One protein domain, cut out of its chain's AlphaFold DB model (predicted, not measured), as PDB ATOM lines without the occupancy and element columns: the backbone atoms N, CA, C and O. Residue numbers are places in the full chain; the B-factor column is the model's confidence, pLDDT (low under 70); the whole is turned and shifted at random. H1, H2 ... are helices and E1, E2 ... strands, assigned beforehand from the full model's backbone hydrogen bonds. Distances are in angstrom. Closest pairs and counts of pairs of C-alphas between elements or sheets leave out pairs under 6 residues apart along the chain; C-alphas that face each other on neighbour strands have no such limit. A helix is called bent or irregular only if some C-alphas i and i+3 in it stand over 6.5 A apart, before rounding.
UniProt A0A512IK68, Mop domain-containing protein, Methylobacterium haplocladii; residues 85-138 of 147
ATOM      1  N   ASP A  85      53.238 -36.473   7.819       80.00
ATOM      2  CA  ASP A  85      53.887 -36.523   9.123       80.00
ATOM      3  C   ASP A  85      53.596 -35.189   9.812       80.00
ATOM      4  O   ASP A  85      53.940 -34.123   9.292       80.00
ATOM      5  N   ILE A  86      52.859 -35.250  10.917       84.06
ATOM      6  CA  ILE A  86      52.448 -34.075  11.672       84.06
ATOM      7  C   ILE A  86      52.991 -34.223  13.096       84.06
ATOM      8  O   ILE A  86      52.490 -35.074  13.838       84.06
ATOM      9  N   PRO A  87      53.975 -33.404  13.511       84.56
ATOM     10  CA  PRO A  87      54.462 -33.423  14.883       84.56
ATOM     11  C   PRO A  87      53.371 -32.903  15.826       84.56
ATOM     12  O   PRO A  87      52.805 -31.822  15.624       84.56
ATOM     13  N   ALA A  88      53.065 -33.675  16.862       88.44
ATOM     14  CA  ALA A  88      52.019 -33.377  17.826       88.44
ATOM     15  C   ALA A  88      52.422 -33.797  19.245       88.44
ATOM     16  O   ALA A  88      53.305 -34.621  19.444       88.44
ATOM     17  N   GLU A  89      51.750 -33.240  20.240       89.44
ATOM     18  CA  GLU A  89      51.885 -33.597  21.649       89.44
ATOM     19  C   GLU A  89      50.596 -34.271  22.121       89.44
ATOM     20  O   GLU A  89      49.497 -33.783  21.847       89.44
ATOM     21  N   VAL A  90      50.701 -35.398  22.823       90.44
ATOM     22  CA  VAL A  90      49.527 -36.104  23.347       90.44
ATOM     23  C   VAL A  90      48.922 -35.322  24.512       90.44
ATOM     24  O   VAL A  90      49.546 -35.153  25.552       90.44
ATOM     25  N   VAL A  91      47.668 -34.891  24.377       89.88
ATOM     26  CA  VAL A  91      46.967 -34.112  25.412       89.88
ATOM     27  C   VAL A  91      46.099 -35.006  26.288       89.88
ATOM     28  O   VAL A  91      46.030 -34.814  27.502       89.88
ATOM     29  N   ALA A  92      45.410 -35.973  25.681       88.31
ATOM     30  CA  ALA A  92      44.505 -36.853  26.403       88.31
ATOM     31  C   ALA A  92      44.374 -38.215  25.726       88.31
ATOM     32  O   ALA A  92      44.261 -38.318  24.506       88.31
ATOM     33  N   ILE A  93      44.305 -39.263  26.539       90.00
ATOM     34  CA  ILE A  93      44.030 -40.631  26.117       90.00
ATOM     35  C   ILE A  93      42.766 -41.097  26.841       90.00
ATOM     36  O   ILE A  93      42.704 -41.144  28.070       90.00
ATOM     37  N   LYS A  94      41.740 -41.460  26.075       89.81
ATOM     38  CA  LYS A  94      40.510 -42.076  26.577       89.81
ATOM     39  C   LYS A  94      40.528 -43.552  26.219       89.81
ATOM     40  O   LYS A  94      40.374 -43.916  25.055       89.81
ATOM     41  N   ARG A  95      40.705 -44.404  27.223       87.94
ATOM     42  CA  ARG A  95      40.644 -45.861  27.067       87.94
ATOM     43  C   ARG A  95      39.191 -46.334  27.170       87.94
ATOM     44  O   ARG A  95      38.505 -46.001  28.132       87.94
ATOM     45  N   GLY A  96      38.722 -47.066  26.163       87.75
ATOM     46  CA  GLY A  96      37.439 -47.770  26.177       87.75
ATOM     47  C   GLY A  96      37.596 -49.229  26.613       87.75
ATOM     48  O   GLY A  96      38.554 -49.575  27.294       87.75
ATOM     49  N   SER A  97      36.656 -50.090  26.211       83.06
ATOM     50  CA  SER A  97      36.706 -51.541  26.466       83.06
ATOM     51  C   SER A  97      37.496 -52.331  25.416       83.06
ATOM     52  O   SER A  97      37.988 -53.410  25.717       83.06
ATOM     53  N   VAL A  98      37.600 -51.808  24.191       85.62
ATOM     54  CA  VAL A  98      38.304 -52.442  23.055       85.62
ATOM     55  C   VAL A  98      39.131 -51.418  22.276       85.62
ATOM     56  O   VAL A  98      40.250 -51.692  21.849       85.62
ATOM     57  N   MET A  99      38.590 -50.208  22.117       91.00
ATOM     58  CA  MET A  99      39.235 -49.101  21.414       91.00
ATOM     59  C   MET A  99      39.674 -48.020  22.399       91.00
ATOM     60  O   MET A  99      39.030 -47.804  23.427       91.00
ATOM     61  N   ALA A 100      40.723 -47.294  22.043       89.19
ATOM     62  CA  ALA A 100      41.166 -46.078  22.692       89.19
ATOM     63  C   ALA A 100      41.116 -44.895  21.722       89.19
ATOM     64  O   ALA A 100      41.396 -45.015  20.528       89.19
ATOM     65  N   GLN A 101      40.771 -43.733  22.260       90.38
ATOM     66  CA  GLN A 101      40.813 -42.457  21.566       90.38
ATOM     67  C   GLN A 101      41.992 -41.649  22.108       90.38
ATOM     68  O   GLN A 101      42.055 -41.371  23.304       90.38
ATOM     69  N   VAL A 102      42.902 -41.251  21.226       90.31
ATOM     70  CA  VAL A 102      44.064 -40.418  21.542       90.31
ATOM     71  C   VAL A 102      43.854 -39.045  20.923       90.31
ATOM     72  O   VAL A 102      43.650 -38.918  19.716       90.31
ATOM     73  N   GLU A 103      43.883 -38.014  21.756       90.69
ATOM     74  CA  GLU A 103      43.821 -36.614  21.359       90.69
ATOM     75  C   GLU A 103      45.229 -36.024  21.424       90.69
ATOM     76  O   GLU A 103      45.861 -36.004  22.484       90.69
ATOM     77  N   ALA A 104      45.717 -35.542  20.285       90.38
ATOM     78  CA  ALA A 104      47.025 -34.925  20.146       90.38
ATOM     79  C   ALA A 104      46.882 -33.484  19.634       90.38
ATOM     80  O   ALA A 104      46.087 -33.204  18.734       90.38
ATOM     81  N   LYS A 105      47.643 -32.554  20.206       89.19
ATOM     82  CA  LYS A 105      47.715 -31.153  19.785       89.19
ATOM     83  C   LYS A 105      48.896 -30.971  18.843       89.19
ATOM     84  O   LYS A 105      50.006 -31.362  19.175       89.19
ATOM     85  N   ILE A 106      48.672 -30.362  17.683       88.25
ATOM     86  CA  ILE A 106      49.748 -30.115  16.716       88.25
ATOM     87  C   ILE A 106      50.709 -29.064  17.281       88.25
ATOM     88  O   ILE A 106      50.275 -28.012  17.757       88.25
ATOM     89  N   VAL A 107      52.015 -29.315  17.190       81.88
ATOM     90  CA  VAL A 107      53.031 -28.369  17.666       81.88
ATOM     91  C   VAL A 107      52.933 -27.061  16.870       81.88
ATOM     92  O   VAL A 107      52.930 -27.062  15.640       81.88
ATOM     93  N   GLY A 108      52.833 -25.929  17.571       77.06
ATOM     94  CA  GLY A 108      52.781 -24.595  16.957       77.06
ATOM     95  C   GLY A 108      51.396 -24.116  16.504       77.06
ATOM     96  O   GLY A 108      51.293 -23.015  15.971       77.06
ATOM     97  N   THR A 109      50.325 -24.884  16.732       82.19
ATOM     98  CA  THR A 109      48.944 -24.432  16.477       82.19
ATOM     99  C   THR A 109      47.991 -24.875  17.588       82.19
ATOM    100  O   THR A 109      48.333 -25.718  18.412       82.19
ATOM    101  N   ASP A 110      46.771 -24.332  17.615       82.88
ATOM    102  CA  ASP A 110      45.718 -24.769  18.546       82.88
ATOM    103  C   ASP A 110      44.829 -25.892  17.994       82.88
ATOM    104  O   ASP A 110      43.867 -26.312  18.643       82.88
ATOM    105  N   TYR A 111      45.161 -26.414  16.812       86.38
ATOM    106  CA  TYR A 111      44.438 -27.524  16.211       86.38
ATOM    107  C   TYR A 111      44.733 -28.834  16.937       86.38
ATOM    108  O   TYR A 111      45.869 -29.140  17.316       86.38
ATOM    109  N   ARG A 112      43.676 -29.631  17.098       87.62
ATOM    110  CA  ARG A 112      43.731 -30.942  17.736       87.62
ATOM    111  C   ARG A 112      43.369 -32.019  16.733       87.62
ATOM    112  O   ARG A 112      42.399 -31.886  15.990       87.62
ATOM    113  N   ILE A 113      44.142 -33.091  16.745       88.19
ATOM    114  CA  ILE A 113      43.898 -34.293  15.967       88.19
ATOM    115  C   ILE A 113      43.442 -35.374  16.934       88.19
ATOM    116  O   ILE A 113      44.014 -35.568  18.001       88.19
ATOM    117  N   THR A 114      42.394 -36.087  16.547       89.50
ATOM    118  CA  THR A 114      41.933 -37.265  17.270       89.50
ATOM    119  C   THR A 114      42.222 -38.497  16.431       89.50
ATOM    120  O   THR A 114      41.789 -38.577  15.284       89.50
ATOM    121  N   SER A 115      42.921 -39.462  17.019       88.31
ATOM    122  CA  SER A 115      43.104 -40.797  16.461       88.31
ATOM    123  C   SER A 115      42.335 -41.814  17.296       88.31
ATOM    124  O   SER A 115      42.248 -41.691  18.518       88.31
ATOM    125  N   VAL A 116      41.771 -42.821  16.640       89.50
ATOM    126  CA  VAL A 116      41.121 -43.952  17.302       89.50
ATOM    127  C   VAL A 116      41.897 -45.208  16.927       89.50
ATOM    128  O   VAL A 116      42.053 -45.508  15.746       89.50
ATOM    129  N   MET A 117      42.393 -45.920  17.933       87.94
ATOM    130  CA  MET A 117      43.200 -47.135  17.792       87.94
ATOM    131  C   MET A 117      42.743 -48.200  18.794       87.94
ATOM    132  O   MET A 117      41.906 -47.924  19.650       87.94
ATOM    133  N   THR A 118      43.221 -49.433  18.670       91.00
ATOM    134  CA  THR A 118      42.927 -50.516  19.625       91.00
ATOM    135  C   THR A 118      43.689 -50.317  20.936       91.00
ATOM    136  O   THR A 118      44.705 -49.622  20.969       91.00
ATOM    137  N   LEU A 119      43.198 -50.921  22.025       89.00
ATOM    138  CA  LEU A 119      43.887 -50.881  23.321       89.00
ATOM    139  C   LEU A 119      45.256 -51.565  23.265       89.00
ATOM    140  O   LEU A 119      46.225 -50.962  23.708       89.00
ATOM    141  N   ASP A 120      45.347 -52.745  22.639       87.75
ATOM    142  CA  ASP A 120      46.609 -53.487  22.519       87.75
ATOM    143  C   ASP A 120      47.704 -52.639  21.864       87.75
ATOM    144  O   ASP A 120      48.812 -52.541  22.377       87.75
ATOM    145  N   SER A 121      47.374 -51.932  20.778       86.94
ATOM    146  CA  SER A 121      48.337 -51.061  20.099       86.94
ATOM    147  C   SER A 121      48.731 -49.845  20.934       86.94
ATOM    148  O   SER A 121      49.848 -49.353  20.802       86.94
ATOM    149  N   LEU A 122      47.835 -49.340  21.783       86.94
ATOM    150  CA  LEU A 122      48.156 -48.232  22.677       86.94
ATOM    151  C   LEU A 122      49.107 -48.670  23.797       86.94
ATOM    152  O   LEU A 122      50.010 -47.913  24.148       86.94
ATOM    153  N   ASP A 123      48.912 -49.877  24.331       86.19
ATOM    154  CA  ASP A 123      49.777 -50.457  25.360       86.19
ATOM    155  C   ASP A 123      51.141 -50.881  24.790       86.19
ATOM    156  O   ASP A 123      52.165 -50.649  25.426       86.19
ATOM    157  N   GLU A 124      51.189 -51.411  23.563       88.00
ATOM    158  CA  GLU A 124      52.442 -51.713  22.850       88.00
ATOM    159  C   GLU A 124      53.288 -50.462  22.573       88.00
ATOM    160  O   GLU A 124      54.518 -50.526  22.612       88.00
ATOM    161  N   LEU A 125      52.644 -49.325  22.287       83.00
ATOM    162  CA  LEU A 125      53.318 -48.051  22.021       83.00
ATOM    163  C   LEU A 125      53.690 -47.273  23.300       83.00
ATOM    164  O   LEU A 125      54.364 -46.252  23.186       83.00
ATOM    165  N   ASP A 126      53.251 -47.725  24.485       84.69
ATOM    166  CA  ASP A 126      53.440 -47.085  25.805       84.69
ATOM    167  C   ASP A 126      53.190 -45.561  25.810       84.69
ATOM    168  O   ASP A 126      53.886 -44.795  26.480       84.69
ATOM    169  N   LEU A 127      52.187 -45.107  25.046       84.50
ATOM    170  CA  LEU A 127      51.886 -43.682  24.876       84.50
ATOM    171  C   LEU A 127      51.376 -43.054  26.176       84.50
ATOM    172  O   LEU A 127      50.383 -43.511  26.755       84.50
ATOM    173  N   LYS A 128      51.997 -41.946  26.594       85.00
ATOM    174  CA  LYS A 128      51.606 -41.181  27.783       85.00
ATOM    175  C   LYS A 128      51.143 -39.777  27.420       85.00
ATOM    176  O   LYS A 128      51.371 -39.257  26.331       85.00
ATOM    177  N   HIS A 129      50.434 -39.158  28.359       86.56
ATOM    178  CA  HIS A 129      50.070 -37.750  28.239       86.56
ATOM    179  C   HIS A 129      51.341 -36.894  28.323       86.56
ATOM    180  O   HIS A 129      52.135 -37.080  29.244       86.56
ATOM    181  N   GLY A 130      51.496 -35.947  27.402       85.38
ATOM    182  CA  GLY A 130      52.662 -35.069  27.292       85.38
ATOM    183  C   GLY A 130      53.779 -35.598  26.390       85.38
ATOM    184  O   GLY A 130      54.782 -34.910  26.219       85.38
ATOM    185  N   ASP A 131      53.627 -36.784  25.795       86.31
ATOM    186  CA  ASP A 131      54.630 -37.296  24.864       86.31
ATOM    187  C   ASP A 131      54.565 -36.567  23.519       86.31
ATOM    188  O   ASP A 131      53.489 -36.349  22.944       86.31
ATOM    189  N   THR A 132      55.743 -36.239  22.991       85.00
ATOM    190  CA  THR A 132      55.905 -35.742  21.625       85.00
ATOM    191  C   THR A 132      55.827 -36.920  20.662       85.00
ATOM    192  O   THR A 132      56.676 -37.810  20.676       85.00
ATOM    193  N   VAL A 133      54.812 -36.919  19.805       85.88
ATOM    194  CA  VAL A 133      54.509 -37.994  18.862       85.88
ATOM    195  C   VAL A 133      54.386 -37.468  17.439       85.88
ATOM    196  O   VAL A 133      54.003 -36.327  17.190       85.88
ATOM    197  N   HIS A 134      54.658 -38.342  16.479       84.12
ATOM    198  CA  HIS A 134      54.428 -38.067  15.067       84.12
ATOM    199  C   HIS A 134      53.100 -38.687  14.643       84.12
ATOM    200  O   HIS A 134      52.936 -39.909  14.636       84.12
ATOM    201  N   VAL A 135      52.128 -37.843  14.299       82.38
ATOM    202  CA  VAL A 135      50.844 -38.299  13.774       82.38
ATOM    203  C   VAL A 135      51.003 -38.563  12.288       82.38
ATOM    204  O   VAL A 135      51.123 -37.649  11.473       82.38
ATOM    205  N   ILE A 136      50.977 -39.846  11.950       80.94
ATOM    206  CA  ILE A 136      51.192 -40.332  10.596       80.94
ATOM    207  C   ILE A 136      49.841 -40.663   9.958       80.94
ATOM    208  O   ILE A 136      49.182 -41.634  10.335       80.94
ATOM    209  N   ALA A 137      49.428 -39.888   8.952       76.88
ATOM    210  CA  ALA A 137      48.187 -40.137   8.216       76.88
ATOM    211  C   ALA A 137      48.455 -40.643   6.790       76.88
ATOM    212  O   ALA A 137      49.198 -40.050   6.000       76.88
ATOM    213  N   LYS A 138      47.803 -41.753   6.420       73.62
ATOM    214  CA  LYS A 138      47.880 -42.314   5.066       73.62
ATOM    215  C   LYS A 138      47.242 -41.351   4.062       73.62
ATOM    216  O   LYS A 138      46.101 -40.935   4.238       73.62
TER     217      LYS A 138
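What this domain is: This is residues 85 to 138 of the 147 residues of the protein "Mop domain-containing protein" of Methylobacterium haplocladii (UniProt A0A512IK68). What shape do the parts make? One strongly curled antiparallel sheet of four strands, bent round like part of a barrel that does not close, is the body, and the short helix H1 stands up from it over E2, near the end of E3 and the start of E2. E1 bends sharply at residue 89: its first part is beside E4 and the rest runs beside E2. What is it made of, and how large is it? The printed part has 54 residues with four named strands and one named helix, in the order E1, E2, E3, H1, E4 along the chain, and the sheet order is E3, E2, E1, E4; the class is mostly strand. It is compact, with a radius of gyration of the C-alphas of 10.6 A, and the C-alphas span 32 by 22 by 16 A.

Where its parts are: Where are the strands of the sheet? E1, residues 85 to 95, is the longest strand by residues and measures 24.2 A from first to last C-alpha, starting with C-alpha 85 at (53.887, -36.523, 9.123). E2, residues 99 to 106, measures 22.2 A, and E3, residues 112 to 118, measures 19.7 A. E4, residues 132 to 137, measures 16.1 A and ends with C-alpha 137 at (48.187, -40.137, 8.216). Where is the helix? H1, residues 119 to 124, begins directly after E3 with C-alpha 119 at (43.887, -50.881, 23.321) and measures 8.6 A.

How they stand to each other: How do E1, E2 and E3 pair? They form a meander, each strand the antiparallel neighbour of the one before, with E1 and E2 a hairpin and E2 and E3 a hairpin. Between E1 and E2, N 91 and O 103 are 2.8 A apart, within hydrogen-bond range, as are N 101 and O 94 at 2.8 A. Between E2 and E3, N 102 and O 115 are within range at 2.8 A, and N 117 and O 100 at 2.9 A. Where does E4 join the sheet? E4 is antiparallel to E1 and pairs with its first residues: C-alphas 87 and 134 face each other at 4.6 A, and N 88 and O 133 are within hydrogen-bond range at 2.8 A. E1 bends by 77 degrees at residue 89, and C-alphas 89 and 132 face each other there at 4.6 A. Do the sheet's edge strands come together? E3 and E4 are the edge strands and are only just apart, their closest C-alphas 8.3 A from each other. How does H1 stand to the sheet? H1 is on the sheet, lies over E2 at a height over the sheet of 9.2 A, and stands up from it, its line rising 60 degrees out of the local plane. The closest C-alphas of H1 and E2 are those of Leu 119 and Met 99, 5.3 A apart; within H1 every O i to N i+4 pair is within hydrogen-bond range.

The domain as a whole: How far does it reach? The two C-alphas farthest apart are those of Ser 97 and Gly 108, at 32.8 A, while the first and last printed C-alphas, of Asp 85 and Lys 138, are 9.3 A apart. The sheet is strongly twisted, its C-alphas lying up to 6.7 A off their best plane. Are there cuts or long links? The printed part has no cut and no long link: the links E1 to E2, E2 to E3 and E3 to H1 are tight, and H1 to E4, with 7 residues, is short. How confident is the model? The mean pLDDT of the printed part is 86.3, and no printed residue is under 70.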